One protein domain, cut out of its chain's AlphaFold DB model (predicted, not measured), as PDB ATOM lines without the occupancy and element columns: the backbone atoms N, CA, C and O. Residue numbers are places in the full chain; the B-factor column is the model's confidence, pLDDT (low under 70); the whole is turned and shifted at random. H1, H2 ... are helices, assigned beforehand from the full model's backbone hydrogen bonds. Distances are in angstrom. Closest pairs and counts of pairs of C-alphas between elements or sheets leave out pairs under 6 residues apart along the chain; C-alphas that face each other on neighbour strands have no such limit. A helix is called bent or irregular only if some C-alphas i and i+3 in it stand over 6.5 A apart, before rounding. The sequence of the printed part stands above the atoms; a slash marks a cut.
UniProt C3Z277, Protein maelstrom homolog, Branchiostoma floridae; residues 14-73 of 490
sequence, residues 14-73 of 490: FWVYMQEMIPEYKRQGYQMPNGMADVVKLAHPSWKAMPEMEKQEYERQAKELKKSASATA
ATOM      1  N   PHE A  14     -39.494  17.588  -6.494       84.88
ATOM      2  CA  PHE A  14     -40.870  17.589  -6.998       84.88
ATOM      3  C   PHE A  14     -41.923  17.966  -5.938       84.88
ATOM      4  O   PHE A  14     -42.937  18.573  -6.259       84.88
ATOM      5  N   TRP A  15     -41.700  17.641  -4.661       84.19
ATOM      6  CA  TRP A  15     -42.623  18.017  -3.584       84.19
ATOM      7  C   TRP A  15     -42.610  19.525  -3.310       84.19
ATOM      8  O   TRP A  15     -43.667  20.097  -3.059       84.19
ATOM      9  N   VAL A  16     -41.437  20.161  -3.398       84.81
ATOM     10  CA  VAL A  16     -41.294  21.620  -3.261       84.81
ATOM     11  C   VAL A  16     -41.996  22.321  -4.423       84.81
ATOM     12  O   VAL A  16     -42.826  23.196  -4.195       84.81
ATOM     13  N   TYR A  17     -41.777  21.840  -5.648       86.31
ATOM     14  CA  TYR A  17     -42.477  22.328  -6.836       86.31
ATOM     15  C   TYR A  17     -44.003  22.182  -6.731       86.31
ATOM     16  O   TYR A  17     -44.748  23.121  -6.994       86.31
ATOM     17  N   MET A  18     -44.500  21.028  -6.273       84.94
ATOM     18  CA  MET A  18     -45.938  20.845  -6.054       84.94
ATOM     19  C   MET A  18     -46.507  21.838  -5.037       84.94
ATOM     20  O   MET A  18     -47.619  22.319  -5.229       84.94
ATOM     21  N   GLN A  19     -45.776  22.158  -3.964       83.00
ATOM     22  CA  GLN A  19     -46.227  23.149  -2.983       83.00
ATOM     23  C   GLN A  19     -46.388  24.544  -3.594       83.00
ATOM     24  O   GLN A  19     -47.359  25.227  -3.268       83.00
ATOM     25  N   GLU A  20     -45.486  24.931  -4.493       86.19
ATOM     26  CA  GLU A  20     -45.547  26.207  -5.207       86.19
ATOM     27  C   GLU A  20     -46.684  26.250  -6.240       86.19
ATOM     28  O   GLU A  20     -47.355  27.268  -6.381       86.19
ATOM     29  N   MET A  21     -46.976  25.129  -6.907       81.75
ATOM     30  CA  MET A  21     -48.008  25.063  -7.951       81.75
ATOM     31  C   MET A  21     -49.442  24.901  -7.419       81.75
ATOM     32  O   MET A  21     -50.404  25.246  -8.102       81.75
ATOM     33  N   ILE A  22     -49.624  24.405  -6.192       82.25
ATOM     34  CA  ILE A  22     -50.943  24.294  -5.539       82.25
ATOM     35  C   ILE A  22     -51.748  25.609  -5.539       82.25
ATOM     36  O   ILE A  22     -52.929  25.562  -5.897       82.25
ATOM     37  N   PRO A  23     -51.203  26.770  -5.123       81.25
ATOM     38  CA  PRO A  23     -51.943  28.033  -5.172       81.25
ATOM     39  C   PRO A  23     -52.282  28.467  -6.604       81.25
ATOM     40  O   PRO A  23     -53.354  29.032  -6.817       81.25
ATOM     41  N   GLU A  24     -51.428  28.156  -7.581       82.00
ATOM     42  CA  GLU A  24     -51.664  28.473  -8.991       82.00
ATOM     43  C   GLU A  24     -52.836  27.660  -9.558       82.00
ATOM     44  O   GLU A  24     -53.773  28.219 -10.129       82.00
ATOM     45  N   TYR A  25     -52.878  26.352  -9.289       81.56
ATOM     46  CA  TYR A  25     -54.002  25.507  -9.699       81.56
ATOM     47  C   TYR A  25     -55.314  25.879  -8.998       81.56
ATOM     48  O   TYR A  25     -56.379  25.825  -9.612       81.56
ATOM     49  N   LYS A  26     -55.259  26.329  -7.739       81.06
ATOM     50  CA  LYS A  26     -56.444  26.874  -7.055       81.06
ATOM     51  C   LYS A  26     -56.951  28.153  -7.718       81.06
ATOM     52  O   LYS A  26     -58.160  28.320  -7.845       81.06
ATOM     53  N   ARG A  27     -56.049  29.037  -8.165       81.56
ATOM     54  CA  ARG A  27     -56.412  30.270  -8.885       81.56
ATOM     55  C   ARG A  27     -57.053  29.972 -10.240       81.56
ATOM     56  O   ARG A  27     -57.969  30.672 -10.647       81.56
ATOM     57  N   GLN A  28     -56.621  28.893 -10.885       78.19
ATOM     58  CA  GLN A  28     -57.191  28.380 -12.134       78.19
ATOM     59  C   GLN A  28     -58.504  27.593 -11.935       78.19
ATOM     60  O   GLN A  28     -59.052  27.060 -12.896       78.19
ATOM     61  N   GLY A  29     -59.033  27.526 -10.705       76.06
ATOM     62  CA  GLY A  29     -60.340  26.936 -10.405       76.06
ATOM     63  C   GLY A  29     -60.343  25.417 -10.218       76.06
ATOM     64  O   GLY A  29     -61.415  24.827 -10.081       76.06
ATOM     65  N   TYR A  30     -59.177  24.763 -10.171       76.88
ATOM     66  CA  TYR A  30     -59.106  23.320  -9.941       76.88
ATOM     67  C   TYR A  30     -59.468  22.972  -8.492       76.88
ATOM     68  O   TYR A  30     -58.817  23.403  -7.535       76.88
ATOM     69  N   GLN A  31     -60.493  22.134  -8.326       71.81
ATOM     70  CA  GLN A  31     -60.838  21.533  -7.040       71.81
ATOM     71  C   GLN A  31     -60.032  20.245  -6.843       71.81
ATOM     72  O   GLN A  31     -59.972  19.399  -7.729       71.81
ATOM     73  N   MET A  32     -59.409  20.097  -5.672       76.19
ATOM     74  CA  MET A  32     -58.523  18.969  -5.344       76.19
ATOM     75  C   MET A  32     -59.107  18.148  -4.182       76.19
ATOM     76  O   MET A  32     -58.638  18.275  -3.047       76.19
ATOM     77  N   PRO A  33     -60.156  17.340  -4.423       69.00
ATOM     78  CA  PRO A  33     -60.858  16.595  -3.380       69.00
ATOM     79  C   PRO A  33     -60.006  15.483  -2.747       69.00
ATOM     80  O   PRO A  33     -60.133  15.237  -1.551       69.00
ATOM     81  N   ASN A  34     -59.080  14.863  -3.493       71.75
ATOM     82  CA  ASN A  34     -58.167  13.833  -2.972       71.75
ATOM     83  C   ASN A  34     -56.812  14.414  -2.519       71.75
ATOM     84  O   ASN A  34     -55.820  13.690  -2.375       71.75
ATOM     85  N   GLY A  35     -56.748  15.733  -2.307       75.12
ATOM     86  CA  GLY A  35     -55.561  16.433  -1.826       75.12
ATOM     87  C   GLY A  35     -54.364  16.296  -2.772       75.12
ATOM     88  O   GLY A  35     -54.463  16.531  -3.973       75.12
ATOM     89  N   MET A  36     -53.205  15.912  -2.228       71.81
ATOM     90  CA  MET A  36     -51.936  15.886  -2.970       71.81
ATOM     91  C   MET A  36     -51.928  14.897  -4.151       71.81
ATOM     92  O   MET A  36     -51.168  15.080  -5.095       71.81
ATOM     93  N   ALA A  37     -52.773  13.859  -4.140       76.50
ATOM     94  CA  ALA A  37     -52.827  12.880  -5.230       76.50
ATOM     95  C   ALA A  37     -53.362  13.478  -6.545       76.50
ATOM     96  O   ALA A  37     -52.915  13.084  -7.623       76.50
ATOM     97  N   ASP A  38     -54.277  14.447  -6.459       78.31
ATOM     98  CA  ASP A  38     -54.812  15.145  -7.634       78.31
ATOM     99  C   ASP A  38     -53.808  16.187  -8.152       78.31
ATOM    100  O   ASP A  38     -53.633  16.329  -9.362       78.31
ATOM    101  N   VAL A  39     -53.047  16.816  -7.244       79.62
ATOM    102  CA  VAL A  39     -51.927  17.715  -7.585       79.62
ATOM    103  C   VAL A  39     -50.859  16.978  -8.383       79.62
ATOM    104  O   VAL A  39     -50.392  17.493  -9.390       79.62
ATOM    105  N   VAL A  40     -50.491  15.758  -7.976       82.50
ATOM    106  CA  VAL A  40     -49.479  14.958  -8.684       82.50
ATOM    107  C   VAL A  40     -49.891  14.719 -10.138       82.50
ATOM    108  O   VAL A  40     -49.055  14.838 -11.026       82.50
ATOM    109  N   LYS A  41     -51.168  14.424 -10.411       82.12
ATOM    110  CA  LYS A  41     -51.652  14.176 -11.781       82.12
ATOM    111  C   LYS A  41     -51.555  15.422 -12.669       82.12
ATOM    112  O   LYS A  41     -51.227  15.288 -13.843       82.12
ATOM    113  N   LEU A  42     -51.806  16.604 -12.103       80.69
ATOM    114  CA  LEU A  42     -51.743  17.888 -12.809       80.69
ATOM    115  C   LEU A  42     -50.303  18.401 -12.973       80.69
ATOM    116  O   LEU A  42     -49.944  18.900 -14.035       80.69
ATOM    117  N   ALA A  43     -49.472  18.238 -11.942       81.62
ATOM    118  CA  ALA A  43     -48.111  18.771 -11.882       81.62
ATOM    119  C   ALA A  43     -47.054  17.846 -12.504       81.62
ATOM    120  O   ALA A  43     -45.961  18.291 -12.842       81.62
ATOM    121  N   HIS A  44     -47.324  16.544 -12.646       83.62
ATOM    122  CA  HIS A  44     -46.348  15.604 -13.206       83.62
ATOM    123  C   HIS A  44     -46.021  15.875 -14.690       83.62
ATOM    124  O   HIS A  44     -44.840  15.826 -15.047       83.62
ATOM    125  N   PRO A  45     -46.992  16.191 -15.573       84.44
ATOM    126  CA  PRO A  45     -46.694  16.587 -16.950       84.44
ATOM    127  C   PRO A  45     -45.859  17.871 -17.040       84.44
ATOM    128  O   PRO A  45     -44.879  17.897 -17.786       84.44
ATOM    129  N   SER A  46     -46.192  18.902 -16.252       82.19
ATOM    130  CA  SER A  46     -45.460  20.178 -16.249       82.19
ATOM    131  C   SER A  46     -44.050  20.029 -15.675       82.19
ATOM    132  O   SER A  46     -43.094  20.538 -16.250       82.19
ATOM    133  N   TRP A  47     -43.888  19.229 -14.618       82.88
ATOM    134  CA  TRP A  47     -42.580  18.876 -14.074       82.88
ATOM    135  C   TRP A  47     -41.720  18.109 -15.081       82.88
ATOM    136  O   TRP A  47     -40.524  18.361 -15.196       82.88
ATOM    137  N   LYS A  48     -42.298  17.180 -15.853       85.12
ATOM    138  CA  LYS A  48     -41.540  16.423 -16.861       85.12
ATOM    139  C   LYS A  48     -41.030  17.328 -17.988       85.12
ATOM    140  O   LYS A  48     -39.895  17.132 -18.419       85.12
ATOM    141  N   ALA A  49     -41.831  18.309 -18.407       85.19
ATOM    142  CA  ALA A  49     -41.506  19.263 -19.469       85.19
ATOM    143  C   ALA A  49     -40.510  20.368 -19.056       85.19
ATOM    144  O   ALA A  49     -39.946  21.028 -19.923       85.19
ATOM    145  N   MET A  50     -40.277  20.560 -17.755       84.06
ATOM    146  CA  MET A  50     -39.392  21.600 -17.223       84.06
ATOM    147  C   MET A  50     -37.900  21.327 -17.528       84.06
ATOM    148  O   MET A  50     -37.469  20.165 -17.447       84.06
ATOM    149  N   PRO A  51     -37.094  22.363 -17.848       87.31
ATOM    150  CA  PRO A  51     -35.656  22.222 -18.067       87.31
ATOM    151  C   PRO A  51     -34.911  21.764 -16.806       87.31
ATOM    152  O   PRO A  51     -35.299  22.050 -15.674       87.31
ATOM    153  N   GLU A  52     -33.801  21.054 -17.009       81.19
ATOM    154  CA  GLU A  52     -33.034  20.430 -15.922       81.19
ATOM    155  C   GLU A  52     -32.453  21.453 -14.929       81.19
ATOM    156  O   GLU A  52     -32.343  21.169 -13.741       81.19
ATOM    157  N   MET A  53     -32.153  22.672 -15.390       82.69
ATOM    158  CA  MET A  53     -31.641  23.756 -14.543       82.69
ATOM    159  C   MET A  53     -32.654  24.187 -13.465       82.69
ATOM    160  O   MET A  53     -32.280  24.391 -12.314       82.69
ATOM    161  N   GLU A  54     -33.943  24.267 -13.804       82.56
ATOM    162  CA  GLU A  54     -35.001  24.645 -12.855       82.56
ATOM    163  C   GLU A  54     -35.304  23.505 -11.876       82.56
ATOM    164  O   GLU A  54     -35.486  23.727 -10.678       82.56
ATOM    165  N   LYS A  55     -35.248  22.251 -12.345       84.44
ATOM    166  CA  LYS A  55     -35.372  21.068 -11.478       84.44
ATOM    167  C   LYS A  55     -34.276  21.016 -10.413       84.44
ATOM    168  O   LYS A  55     -34.564  20.681  -9.262       84.44
ATOM    169  N   GLN A  56     -33.044  21.382 -10.769       84.00
ATOM    170  CA  GLN A  56     -31.912  21.419  -9.836       84.00
ATOM    171  C   GLN A  56     -32.105  22.447  -8.714       84.00
ATOM    172  O   GLN A  56     -31.727  22.180  -7.571       84.00
ATOM    173  N   GLU A  57     -32.738  23.584  -9.000       85.88
ATOM    174  CA  GLU A  57     -33.052  24.598  -7.991       85.88
ATOM    175  C   GLU A  57     -34.069  24.068  -6.965       85.88
ATOM    176  O   GLU A  57     -33.846  24.150  -5.753       85.88
ATOM    177  N   TYR A  58     -35.120  23.385  -7.422       86.19
ATOM    178  CA  TYR A  58     -36.067  22.709  -6.528       86.19
ATOM    179  C   TYR A  58     -35.425  21.579  -5.714       86.19
ATOM    180  O   TYR A  58     -35.755  21.375  -4.540       86.19
ATOM    181  N   GLU A  59     -34.477  20.839  -6.291       85.81
ATOM    182  CA  GLU A  59     -33.700  19.847  -5.546       85.81
ATOM    183  C   GLU A  59     -32.781  20.475  -4.492       85.81
ATOM    184  O   GLU A  59     -32.629  19.907  -3.402       85.81
ATOM    185  N   ARG A  60     -32.193  21.643  -4.774       85.25
ATOM    186  CA  ARG A  60     -31.389  22.411  -3.814       85.25
ATOM    187  C   ARG A  60     -32.240  22.840  -2.619       85.25
ATOM    188  O   ARG A  60     -31.863  22.556  -1.480       85.25
ATOM    189  N   GLN A  61     -33.424  23.395  -2.871       83.75
ATOM    190  CA  GLN A  61     -34.380  23.783  -1.827       83.75
ATOM    191  C   GLN A  61     -34.862  22.574  -1.006       83.75
ATOM    192  O   GLN A  61     -34.919  22.622   0.225       83.75
ATOM    193  N   ALA A  62     -35.122  21.433  -1.653       84.00
ATOM    194  CA  ALA A  62     -35.476  20.199  -0.952       84.00
ATOM    195  C   ALA A  62     -34.335  19.673  -0.058       84.00
ATOM    196  O   ALA A  62     -34.592  19.155   1.034       84.00
ATOM    197  N   LYS A  63     -33.069  19.806  -0.483       82.94
ATOM    198  CA  LYS A  63     -31.894  19.456   0.339       82.94
ATOM    199  C   LYS A  63     -31.763  20.375   1.555       82.94
ATOM    200  O   LYS A  63     -31.458  19.884   2.641       82.94
ATOM    201  N   GLU A  64     -32.028  21.667   1.407       81.69
ATOM    202  CA  GLU A  64     -32.000  22.637   2.508       81.69
ATOM    203  C   GLU A  64     -33.105  22.369   3.542       81.69
ATOM    204  O   GLU A  64     -32.827  22.274   4.739       81.69
ATOM    205  N   LEU A  65     -34.327  22.075   3.085       75.88
ATOM    206  CA  LEU A  65     -35.443  21.662   3.947       75.88
ATOM    207  C   LEU A  65     -35.193  20.330   4.673       75.88
ATOM    208  O   LEU A  65     -35.693  20.118   5.780       75.88
ATOM    209  N   LYS A  66     -34.427  19.409   4.071       75.50
ATOM    210  CA  LYS A  66     -33.983  18.176   4.745       75.50
ATOM    211  C   LYS A  66     -32.949  18.471   5.833       75.50
ATOM    212  O   LYS A  66     -33.022  17.860   6.898       75.50
ATOM    213  N   LYS A  67     -32.020  19.404   5.592       70.38
ATOM    214  CA  LYS A  67     -31.021  19.826   6.588       70.38
ATOM    215  C   LYS A  67     -31.677  20.512   7.790       70.38
ATOM    216  O   LYS A  67     -31.386  20.127   8.919       70.38
ATOM    217  N   SER A  68     -32.608  21.443   7.570       63.56
ATOM    218  CA  SER A  68     -33.311  22.133   8.663       63.56
ATOM    219  C   SER A  68     -34.205  21.187   9.475       63.56
ATOM    220  O   SER A  68     -34.151  21.188  10.701       63.56
ATOM    221  N   ALA A  69     -34.941  20.285   8.815       60.72
ATOM    222  CA  ALA A  69     -35.754  19.281   9.502       60.72
ATOM    223  C   ALA A  69     -34.915  18.275  10.313       60.72
ATOM    224  O   ALA A  69     -35.389  17.764  11.325       60.72
ATOM    225  N   SER A  70     -33.677  17.990   9.890       58.03
ATOM    226  CA  SER A  70     -32.749  17.143  10.645       58.03
ATOM    227  C   SER A  70     -32.183  17.844  11.884       58.03
ATOM    228  O   SER A  70     -31.909  17.164  12.868       58.03
ATOM    229  N   ALA A  71     -32.028  19.172  11.859       56.78
ATOM    230  CA  ALA A  71     -31.564  19.950  13.009       56.78
ATOM    231  C   ALA A  71     -32.623  20.019  14.126       56.78
ATOM    232  O   ALA A  71     -32.290  19.929  15.303       56.78
ATOM    233  N   THR A  72     -33.910  20.093  13.771       54.59
ATOM    234  CA  THR A  72     -35.031  20.088  14.734       54.59
ATOM    235  C   THR A  72     -35.419  18.677  15.209       54.59
ATOM    236  O   THR A  72     -36.136  18.525  16.192       54.59
ATOM    237  N   ALA A  73     -34.947  17.619  14.542       57.72
ATOM    238  CA  ALA A  73     -35.257  16.221  14.862       57.72
ATOM    239  C   ALA A  73     -34.261  15.579  15.851       57.72
ATOM    240  O   ALA A  73     -33.958  14.387  15.747       57.72
TER     241      ALA A  73
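AT A GLANCE: This is residues 14 to 73 of the 490 residues of the protein "Protein maelstrom homolog" of Branchiostoma floridae (UniProt C3Z277). H2 and H3 make a V, joined at its point by residues 50 and 51, and H1 bridges the V, with its first residues on the side of H3 and the rest crossing H2. Residues 66 to 73, of which 66 to 72 belong to H3, stick out as a free arm. The printed part has 60 residues with three named helices, H1, H2 and H3 in that order, and no named strand; the class is all helix. It is loose, with a radius of gyration of the C-alphas of 13.1 A, and spans 37 by 28 by 17 A.

IN THESE COORDINATES: H1 holds residues 14 to 27 and is 20.1 A long, beginning at C-alpha 14 at (-40.870, 17.589, -6.998). It is irregular, but only just: C-alphas 20 and 23 are 6.7 A apart. H2, residues 36 to 49, is 19.8 A long and also only just irregular, with C-alphas 42 and 45 6.7 A apart. H3, residues 52 to 72, is the longest at 30.7 A and ends with C-alpha 72 at (-35.031, 20.088, 14.734).

HOW THE PARTS SIT: H1 touches H2, about perpendicular at 74 degrees, and their closest C-alphas, those of Met 18 and Ala 43, are 6.6 A apart. With residues 14 to 17 alone, H1 touches residues 55 to 62 of H3, also about perpendicular at 74 degrees; the closest C-alphas, of Val 16 and Tyr 58, are 6.3 A apart. H2 and H3 are close but not clearly touching, their closest C-alphas, of Trp 47 and Lys 55, being 8.0 A apart. They run opposite ways at a steep tilt of 41 degrees. In H3 every O i to N i+4 pair is within hydrogen-bond range; in H1 8 of 10 are, and in H2 7 of 10.

THE WHOLE: The two C-alphas farthest apart, those of Gly 29 and Ala 71, are 37.8 A apart. The printed part has no cut. The link from H1 to H2 is short and that from H2 to H3 is tight. The mean pLDDT of the printed part is 78.9, with residue 33 and residues 68 to 73 under 70.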